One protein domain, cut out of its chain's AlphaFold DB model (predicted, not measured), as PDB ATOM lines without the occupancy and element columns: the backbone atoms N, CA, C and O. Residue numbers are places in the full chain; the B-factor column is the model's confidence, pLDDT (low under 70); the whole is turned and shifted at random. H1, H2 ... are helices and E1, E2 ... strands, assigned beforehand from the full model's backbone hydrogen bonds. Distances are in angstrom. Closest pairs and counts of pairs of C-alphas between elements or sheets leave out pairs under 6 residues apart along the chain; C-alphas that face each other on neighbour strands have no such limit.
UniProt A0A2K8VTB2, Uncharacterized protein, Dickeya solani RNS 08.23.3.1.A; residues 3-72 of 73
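AT A GLANCE: This is residues 3 to 72 of the 73 residues of an uncharacterized protein of Dickeya solani RNS 08.23.3.1.A (UniProt A0A2K8VTB2). With little regular structure, this flat model holds two small strand pairs set apart: E1 and E4 with H1 beside them, and the hairpin E2 and E3 with its loop reaching away. Residues 16 to 30 and 51 to 57 join the two. The 70 printed residues, 27 in named elements, run E1, E2, E3, E4, H1: mixed, both sheets antiparallel. It is only just extended, close to loose, radius of gyration of the C-alphas 16.8 A, spans 48 by 37 by 17 A.

HOW THE PARTS SIT: Start at E1, residues 10 to 15; N 13 is 2.8 A from O 60 of antiparallel E4, residues 58 to 60. In the hairpin of E2, residues 31 to 33, and E3, residues 45 to 50, N 46 and O 32 are 2.7 A apart. H1, residues 63 to 71, has every O i to N i+4 pair within hydrogen-bond range; its closest C-alphas to E4 are Leu 66 and Val 60, 6.2 A.

IN THESE COORDINATES: Find C-alpha 10 at (43.735, -28.435, -32.796); E1 runs 14.4 A. H1 runs 12.1 A to C-alpha 71 at (57.758, -42.154, -27.875).

THE WHOLE: The farthest C-alphas, Asp 40 and Val 72, are 49.9 A apart. The printed part has no cut; links E1 to E2 and E2 to E3 are long. No printed residue is under 70 in pLDDT.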
ATOM      1  N   PHE A   3      40.984 -26.833 -28.852       97.25
ATOM      2  CA  PHE A   3      40.623 -26.525 -30.226       97.25
ATOM      3  C   PHE A   3      40.422 -25.022 -30.362       97.25
ATOM      4  O   PHE A   3      40.040 -24.365 -29.393       97.25
ATOM      5  N   ASP A   4      40.691 -24.506 -31.552       96.62
ATOM      6  CA  ASP A   4      40.254 -23.174 -31.947       96.62
ATOM      7  C   ASP A   4      38.730 -23.178 -32.170       96.62
ATOM      8  O   ASP A   4      38.198 -24.051 -32.860       96.62
ATOM      9  N   ASP A   5      38.024 -22.207 -31.586       95.81
ATOM     10  CA  ASP A   5      36.553 -22.188 -31.541       95.81
ATOM     11  C   ASP A   5      35.900 -21.932 -32.914       95.81
ATOM     12  O   ASP A   5      34.706 -22.185 -33.086       95.81
ATOM     13  N   VAL A   6      36.661 -21.437 -33.899       97.31
ATOM     14  CA  VAL A   6      36.151 -21.106 -35.241       97.31
ATOM     15  C   VAL A   6      36.478 -22.208 -36.242       97.31
ATOM     16  O   VAL A   6      35.592 -22.741 -36.909       97.31
ATOM     17  N   SER A   7      37.757 -22.544 -36.370       97.12
ATOM     18  CA  SER A   7      38.260 -23.508 -37.350       97.12
ATOM     19  C   SER A   7      38.080 -24.962 -36.913       97.12
ATOM     20  O   SER A   7      38.202 -25.862 -37.750       97.12
ATOM     21  N   LEU A   8      37.822 -25.197 -35.617       95.88
ATOM     22  CA  LEU A   8      37.782 -26.515 -34.974       95.88
ATOM     23  C   LEU A   8      39.077 -27.322 -35.146       95.88
ATOM     24  O   LEU A   8      39.103 -28.529 -34.898       95.88
ATOM     25  N   GLN A   9      40.158 -26.664 -35.564       96.56
ATOM     26  CA  GLN A   9      41.479 -27.265 -35.619       96.56
ATOM     27  C   GLN A   9      42.059 -27.366 -34.215       96.56
ATOM     28  O   GLN A   9      41.663 -26.653 -33.290       96.56
ATOM     29  N   VAL A  10      43.010 -28.277 -34.054       96.81
ATOM     30  CA  VAL A  10      43.735 -28.435 -32.796       96.81
ATOM     31  C   VAL A  10      44.586 -27.193 -32.553       96.81
ATOM     32  O   VAL A  10      45.439 -26.881 -33.375       96.81
ATOM     33  N   ASP A  11      44.381 -26.514 -31.423       97.19
ATOM     34  CA  ASP A  11      45.224 -25.384 -31.008       97.19
ATOM     35  C   ASP A  11      46.492 -25.880 -30.301       97.19
ATOM     36  O   ASP A  11      47.601 -25.489 -30.642       97.19
ATOM     37  N   HIS A  12      46.336 -26.745 -29.292       98.00
ATOM     38  CA  HIS A  12      47.464 -27.331 -28.560       98.00
ATOM     39  C   HIS A  12      47.063 -28.532 -27.701       98.00
ATOM     40  O   HIS A  12      45.889 -28.828 -27.431       98.00
ATOM     41  N   TYR A  13      48.083 -29.176 -27.153       97.94
ATOM     42  CA  TYR A  13      48.002 -30.214 -26.146       97.94
ATOM     43  C   TYR A  13      48.581 -29.727 -24.817       97.94
ATOM     44  O   TYR A  13      49.364 -28.782 -24.741       97.94
ATOM     45  N   LEU A  14      48.175 -30.406 -23.748       97.31
ATOM     46  CA  LEU A  14      48.762 -30.256 -22.427       97.31
ATOM     47  C   LEU A  14      49.356 -31.602 -22.041       97.31
ATOM     48  O   LEU A  14      48.629 -32.594 -21.972       97.31
ATOM     49  N   PHE A  15      50.662 -31.621 -21.812       96.31
ATOM     50  CA  PHE A  15      51.424 -32.815 -21.484       96.31
ATOM     51  C   PHE A  15      51.782 -32.833 -19.997       96.31
ATOM     52  O   PHE A  15      52.256 -31.838 -19.450       96.31
ATOM     53  N   PHE A  16      51.560 -33.974 -19.350       95.75
ATOM     54  CA  PHE A  16      51.981 -34.240 -17.979       95.75
ATOM     55  C   PHE A  16      52.609 -35.631 -17.931       95.75
ATOM     56  O   PHE A  16      51.907 -36.641 -17.927       95.75
ATOM     57  N   GLY A  17      53.936 -35.672 -17.943       92.94
ATOM     58  CA  GLY A  17      54.722 -36.898 -18.022       92.94
ATOM     59  C   GLY A  17      56.216 -36.604 -17.903       92.94
ATOM     60  O   GLY A  17      56.621 -35.443 -17.972       92.94
ATOM     61  N   GLY A  18      57.004 -37.654 -17.674       89.12
ATOM     62  CA  GLY A  18      58.463 -37.626 -17.822       89.12
ATOM     63  C   GLY A  18      58.876 -37.989 -19.251       89.12
ATOM     64  O   GLY A  18      58.018 -38.061 -20.136       89.12
ATOM     65  N   ALA A  19      60.169 -38.232 -19.471       88.69
ATOM     66  CA  ALA A  19      60.648 -38.788 -20.738       88.69
ATOM     67  C   ALA A  19      60.124 -40.226 -20.958       88.69
ATOM     68  O   ALA A  19      59.689 -40.882 -20.001       88.69
ATOM     69  N   PRO A  20      60.151 -40.755 -22.197       90.31
ATOM     70  CA  PRO A  20      59.746 -42.131 -22.455       90.31
ATOM     71  C   PRO A  20      60.502 -43.128 -21.568       90.31
ATOM     72  O   PRO A  20      61.727 -43.120 -21.486       90.31
ATOM     73  N   GLY A  21      59.756 -43.992 -20.874       89.12
ATOM     74  CA  GLY A  21      60.312 -44.956 -19.915       89.12
ATOM     75  C   GLY A  21      60.534 -44.411 -18.498       89.12
ATOM     76  O   GLY A  21      60.769 -45.201 -17.581       89.12
ATOM     77  N   GLU A  22      60.402 -43.103 -18.274       90.56
ATOM     78  CA  GLU A  22      60.430 -42.526 -16.931       90.56
ATOM     79  C   GLU A  22      59.082 -42.659 -16.212       90.56
ATOM     80  O   GLU A  22      58.012 -42.832 -16.802       90.56
ATOM     81  N   LYS A  23      59.130 -42.559 -14.881       91.44
ATOM     82  CA  LYS A  23      57.921 -42.500 -14.059       91.44
ATOM     83  C   LYS A  23      57.175 -41.190 -14.315       91.44
ATOM     84  O   LYS A  23      57.776 -40.161 -14.613       91.44
ATOM     85  N   LEU A  24      55.860 -41.212 -14.104       91.75
ATOM     86  CA  LEU A  24      55.074 -39.982 -14.077       91.75
ATOM     87  C   LEU A  24      55.592 -39.022 -12.987       91.75
ATOM     88  O   LEU A  24      55.978 -39.485 -11.907       91.75
ATOM     89  N   PRO A  25      55.540 -37.699 -13.227       92.94
ATOM     90  CA  PRO A  25      55.790 -36.705 -12.193       92.94
ATOM     91  C   PRO A  25      54.842 -36.886 -10.999       92.94
ATOM     92  O   PRO A  25      53.764 -37.474 -11.119       92.94
ATOM     93  N   SER A  26      55.227 -36.349  -9.837       93.75
ATOM     94  CA  SER A  26      54.382 -36.401  -8.639       93.75
ATOM     95  C   SER A  26      52.993 -35.821  -8.911       93.75
ATOM     96  O   SER A  26      52.859 -34.725  -9.454       93.75
ATOM     97  N   LEU A  27      51.955 -36.542  -8.479       94.88
ATOM     98  CA  LEU A  27      50.565 -36.101  -8.612       94.88
ATOM     99  C   LEU A  27      50.141 -35.092  -7.525       94.88
ATOM    100  O   LEU A  27      49.008 -34.606  -7.539       94.88
ATOM    101  N   GLY A  28      51.029 -34.812  -6.566       94.19
ATOM    102  CA  GLY A  28      50.751 -34.011  -5.376       94.19
ATOM    103  C   GLY A  28      49.800 -34.687  -4.380       94.19
ATOM    104  O   GLY A  28      49.353 -35.824  -4.560       94.19
ATOM    105  N   ASP A  29      49.459 -33.952  -3.322       95.75
ATOM    106  CA  ASP A  29      48.708 -34.489  -2.174       95.75
ATOM    107  C   ASP A  29      47.219 -34.123  -2.187       95.75
ATOM    108  O   ASP A  29      46.434 -34.614  -1.376       95.75
ATOM    109  N   LYS A  30      46.789 -33.269  -3.122       97.38
ATOM    110  CA  LYS A  30      45.408 -32.783  -3.162       97.38
ATOM    111  C   LYS A  30      44.461 -33.873  -3.665       97.38
ATOM    112  O   LYS A  30      44.448 -34.194  -4.853       97.38
ATOM    113  N   VAL A  31      43.628 -34.410  -2.778       97.94
ATOM    114  CA  VAL A  31      42.667 -35.479  -3.094       97.94
ATOM    115  C   VAL A  31      41.410 -34.913  -3.770       97.94
ATOM    116  O   VAL A  31      40.861 -33.885  -3.367       97.94
ATOM    117  N   ALA A  32      40.942 -35.567  -4.836       97.62
ATOM    118  CA  ALA A  32      39.699 -35.184  -5.502       97.62
ATOM    119  C   ALA A  32      38.466 -35.565  -4.668       97.62
ATOM    120  O   ALA A  32      38.515 -36.477  -3.852       97.62
ATOM    121  N   LYS A  33      37.331 -34.900  -4.896       97.81
ATOM    122  CA  LYS A  33      36.050 -35.222  -4.244       97.81
ATOM    123  C   LYS A  33      35.033 -35.702  -5.270       97.81
ATOM    124  O   LYS A  33      35.138 -35.381  -6.453       97.81
ATOM    125  N   HIS A  34      34.046 -36.471  -4.826       96.75
ATOM    126  CA  HIS A  34      32.908 -36.842  -5.663       96.75
ATOM    127  C   HIS A  34      32.125 -35.602  -6.113       96.75
ATOM    128  O   HIS A  34      31.884 -34.688  -5.325       96.75
ATOM    129  N   THR A  35      31.690 -35.575  -7.377       94.88
ATOM    130  CA  THR A  35      30.900 -34.456  -7.917       94.88
ATOM    131  C   THR A  35      29.500 -34.400  -7.299       94.88
ATOM    132  O   THR A  35      29.017 -33.309  -6.989       94.88
ATOM    133  N   LYS A  36      28.879 -35.566  -7.068       96.25
ATOM    134  CA  LYS A  36      27.584 -35.734  -6.386       96.25
ATOM    135  C   LYS A  36      27.804 -36.042  -4.899       96.25
ATOM    136  O   LYS A  36      28.723 -36.785  -4.561       96.25
ATOM    137  N   GLY A  37      26.976 -35.462  -4.031       95.31
ATOM    138  CA  GLY A  37      26.964 -35.791  -2.605       95.31
ATOM    139  C   GLY A  37      26.354 -37.170  -2.329       95.31
ATOM    140  O   GLY A  37      25.649 -37.723  -3.174       95.31
ATOM    141  N   ASN A  38      26.628 -37.722  -1.150       95.38
ATOM    142  CA  ASN A  38      25.947 -38.914  -0.647       95.38
ATOM    143  C   ASN A  38      24.483 -38.597  -0.253       95.38
ATOM    144  O   ASN A  38      23.983 -37.506  -0.527       95.38
ATOM    145  N   ALA A  39      23.797 -39.543   0.396       95.88
ATOM    146  CA  ALA A  39      22.423 -39.352   0.873       95.88
ATOM    147  C   ALA A  39      22.261 -38.136   1.812       95.88
ATOM    148  O   ALA A  39      21.219 -37.492   1.794       95.88
ATOM    149  N   ASP A  40      23.315 -37.762   2.543       96.50
ATOM    150  CA  ASP A  40      23.353 -36.586   3.425       96.50
ATOM    151  C   ASP A  40      23.823 -35.304   2.711       96.50
ATOM    152  O   ASP A  40      24.125 -34.295   3.349       96.50
ATOM    153  N   GLY A  41      23.996 -35.345   1.386       96.19
ATOM    154  CA  GLY A  41      24.505 -34.230   0.585       96.19
ATOM    155  C   GLY A  41      26.016 -33.977   0.699       96.19
ATOM    156  O   GLY A  41      26.527 -33.035   0.089       96.19
ATOM    157  N   LYS A  42      26.775 -34.812   1.419       97.38
ATOM    158  CA  LYS A  42      28.224 -34.636   1.619       97.38
ATOM    159  C   LYS A  42      29.030 -35.187   0.440       97.38
ATOM    160  O   LYS A  42      28.857 -36.335   0.032       97.38
ATOM    161  N   LYS A  43      29.963 -34.388  -0.086       97.50
ATOM    162  CA  LYS A  43      30.921 -34.805  -1.127       97.50
ATOM    163  C   LYS A  43      32.185 -35.357  -0.477       97.50
ATOM    164  O   LYS A  43      33.022 -34.593   0.004       97.50
ATOM    165  N   LEU A  44      32.304 -36.679  -0.459       97.38
ATOM    166  CA  LEU A  44      33.456 -37.373   0.112       97.38
ATOM    167  C   LEU A  44      34.657 -37.356  -0.840       97.38
ATOM    168  O   LEU A  44      34.519 -37.127  -2.047       97.38
ATOM    169  N   GLU A  45      35.836 -37.588  -0.277       97.81
ATOM    170  CA  GLU A  45      37.081 -37.728  -1.028       97.81
ATOM    171  C   GLU A  45      37.125 -39.030  -1.833       97.81
ATOM    172  O   GLU A  45      36.547 -40.047  -1.455       97.81
ATOM    173  N   ARG A  46      37.842 -38.986  -2.956       96.81
ATOM    174  CA  ARG A  46      38.199 -40.129  -3.794       96.81
ATOM    175  C   ARG A  46      39.683 -40.408  -3.548       96.81
ATOM    176  O   ARG A  46      40.509 -39.838  -4.259       96.81
ATOM    177  N   PRO A  47      40.045 -41.249  -2.561       95.69
ATOM    178  CA  PRO A  47      41.417 -41.338  -2.041       95.69
ATOM    179  C   PRO A  47      42.461 -41.733  -3.092       95.69
ATOM    180  O   PRO A  47      43.632 -41.393  -2.949       95.69
ATOM    181  N   MET A  48      42.043 -42.387  -4.177       96.31
ATOM    182  CA  MET A  48      42.919 -42.797  -5.283       96.31
ATOM    183  C   MET A  48      42.974 -41.791  -6.443       96.31
ATOM    184  O   MET A  48      43.527 -42.097  -7.493       96.31
ATOM    185  N   ILE A  49      42.395 -40.595  -6.291       97.25
ATOM    186  CA  ILE A  49      42.365 -39.567  -7.339       97.25
ATOM    187  C   ILE A  49      42.958 -38.270  -6.809       97.25
ATOM    188  O   ILE A  49      42.597 -37.799  -5.729       97.25
ATOM    189  N   ARG A  50      43.861 -37.676  -7.589       96.88
ATOM    190  CA  ARG A  50      44.488 -36.388  -7.290       96.88
ATOM    191  C   ARG A  50      43.937 -35.274  -8.169       96.88
ATOM    192  O   ARG A  50      43.486 -35.513  -9.287       96.88
ATOM    193  N   GLN A  51      43.959 -34.058  -7.638       96.75
ATOM    194  CA  GLN A  51      43.680 -32.841  -8.389       96.75
ATOM    195  C   GLN A  51      44.995 -32.212  -8.837       96.75
ATOM    196  O   GLN A  51      45.776 -31.763  -8.000       96.75
ATOM    197  N   LEU A  52      45.190 -32.116 -10.149       95.88
ATOM    198  CA  LEU A  52      46.323 -31.417 -10.743       95.88
ATOM    199  C   LEU A  52      45.902 -30.019 -11.214       95.88
ATOM    200  O   LEU A  52      44.860 -29.891 -11.865       95.88
ATOM    201  N   PRO A  53      46.671 -28.959 -10.904       95.19
ATOM    202  CA  PRO A  53      46.427 -27.643 -11.476       95.19
ATOM    203  C   PRO A  53      46.800 -27.637 -12.963       95.19
ATOM    204  O   PRO A  53      47.767 -28.268 -13.365       95.19
ATOM    205  N   LYS A  54      46.102 -26.847 -13.788       95.06
ATOM    206  CA  LYS A  54      46.435 -26.718 -15.224       95.06
ATOM    207  C   LYS A  54      47.901 -26.316 -15.457       95.06
ATOM    208  O   LYS A  54      48.505 -26.763 -16.421       95.06
ATOM    209  N   GLY A  55      48.478 -25.523 -14.550       94.69
ATOM    210  CA  GLY A  55      49.878 -25.088 -14.611       94.69
ATOM    211  C   GLY A  55      50.922 -26.187 -14.378       94.69
ATOM    212  O   GLY A  55      52.094 -25.930 -14.607       94.69
ATOM    213  N   SER A  56      50.537 -27.398 -13.952       95.25
ATOM    214  CA  SER A  56      51.477 -28.528 -13.891       95.25
ATOM    215  C   SER A  56      51.734 -29.166 -15.257       95.25
ATOM    216  O   SER A  56      52.568 -30.057 -15.356       95.25
ATOM    217  N   PHE A  57      50.994 -28.762 -16.291       96.50
ATOM    218  CA  PHE A  57      51.111 -29.313 -17.632       96.50
ATOM    219  C   PHE A  57      51.983 -28.418 -18.509       96.50
ATOM    220  O   PHE A  57      51.870 -27.192 -18.480       96.50
ATOM    221  N   THR A  58      52.795 -29.037 -19.356       96.25
ATOM    222  CA  THR A  58      53.541 -28.348 -20.409       96.25
ATOM    223  C   THR A  58      52.654 -28.185 -21.641       96.25
ATOM    224  O   THR A  58      52.055 -29.159 -22.102       96.25
ATOM    225  N   ARG A  59      52.560 -26.966 -22.186       97.50
ATOM    226  CA  ARG A  59      51.911 -26.728 -23.485       97.50
ATOM    227  C   ARG A  59      52.760 -27.335 -24.603       97.50
ATOM    228  O   ARG A  59      53.978 -27.184 -24.600       97.50
ATOM    229  N   VAL A  60      52.102 -28.025 -25.526       98.00
ATOM    230  CA  VAL A  60      52.706 -28.645 -26.710       98.00
ATOM    231  C   VAL A  60      51.865 -28.248 -27.913       98.00
ATOM    232  O   VAL A  60      50.671 -28.540 -27.930       98.00
ATOM    233  N   ASP A  61      52.455 -27.550 -28.876       97.56
ATOM    234  CA  ASP A  61      51.687 -26.855 -29.914       97.56
ATOM    235  C   ASP A  61      51.299 -27.775 -31.073       97.56
ATOM    236  O   ASP A  61      50.224 -27.618 -31.642       97.56
ATOM    237  N   THR A  62      52.121 -28.778 -31.392       97.19
ATOM    238  CA  THR A  62      51.858 -29.676 -32.528       97.19
ATOM    239  C   THR A  62      51.735 -31.136 -32.118       97.19
ATOM    240  O   THR A  62      52.147 -31.555 -31.031       97.19
ATOM    241  N   PHE A  63      51.140 -31.933 -33.004       96.50
ATOM    242  CA  PHE A  63      51.041 -33.372 -32.806       96.50
ATOM    243  C   PHE A  63      52.422 -34.042 -32.850       96.50
ATOM    244  O   PHE A  63      52.688 -34.934 -32.051       96.50
ATOM    245  N   GLU A  64      53.321 -33.577 -33.718       97.19
ATOM    246  CA  GLU A  64      54.691 -34.082 -33.859       97.19
ATOM    247  C   GLU A  64      55.480 -33.891 -32.561       97.19
ATOM    248  O   GLU A  64      56.053 -34.846 -32.046       97.19
ATOM    249  N   GLN A  65      55.415 -32.700 -31.955       96.50
ATOM    250  CA  GLN A  65      56.054 -32.435 -30.661       96.50
ATOM    251  C   GLN A  65      55.483 -33.316 -29.540       96.50
ATOM    252  O   GLN A  65      56.192 -33.700 -28.606       96.50
ATOM    253  N   LEU A  66      54.181 -33.623 -29.590       96.25
ATOM    254  CA  LEU A  66      53.559 -34.529 -28.629       96.25
ATOM    255  C   LEU A  66      54.039 -35.968 -28.848       96.25
ATOM    256  O   LEU A  66      54.344 -36.658 -27.878       96.25
ATOM    257  N   TYR A  67      54.106 -36.409 -30.103       95.62
ATOM    258  CA  TYR A  67      54.605 -37.725 -30.484       95.62
ATOM    259  C   TYR A  67      56.050 -37.929 -30.016       95.62
ATOM    260  O   TYR A  67      56.342 -38.940 -29.378       95.62
ATOM    261  N   GLU A  68      56.918 -36.943 -30.251       94.75
ATOM    262  CA  GLU A  68      58.305 -36.956 -29.783       94.75
ATOM    263  C   GLU A  68      58.375 -37.171 -28.270       94.75
ATOM    264  O   GLU A  68      59.020 -38.106 -27.806       94.75
ATOM    265  N   ARG A  69      57.614 -36.394 -27.491       93.06
ATOM    266  CA  ARG A  69      57.587 -36.518 -26.022       93.06
ATOM    267  C   ARG A  69      57.074 -37.863 -25.516       93.06
ATOM    268  O   ARG A  69      57.436 -38.271 -24.416       93.06
ATOM    269  N   LEU A  70      56.181 -38.510 -26.260       93.12
ATOM    270  CA  LEU A  70      55.569 -39.768 -25.844       93.12
ATOM    271  C   LEU A  70      56.433 -40.986 -26.180       93.12
ATOM    272  O   LEU A  70      56.379 -41.972 -25.445       93.12
ATOM    273  N   PHE A  71      57.189 -40.941 -27.280       91.50
ATOM    274  CA  PHE A  71      57.758 -42.154 -27.875       91.50
ATOM    275  C   PHE A  71      59.210 -42.045 -28.337       91.50
ATOM    276  O   PHE A  71      59.821 -43.083 -28.591       91.50
ATOM    277  N   VAL A  72      59.767 -40.841 -28.461       87.81
ATOM    278  CA  VAL A  72      61.131 -40.641 -28.962       87.81
ATOM    279  C   VAL A  72      62.058 -40.327 -27.786       87.81
ATOM    280  O   VAL A  72      61.756 -39.457 -26.971       87.81
TER     281      VAL A  72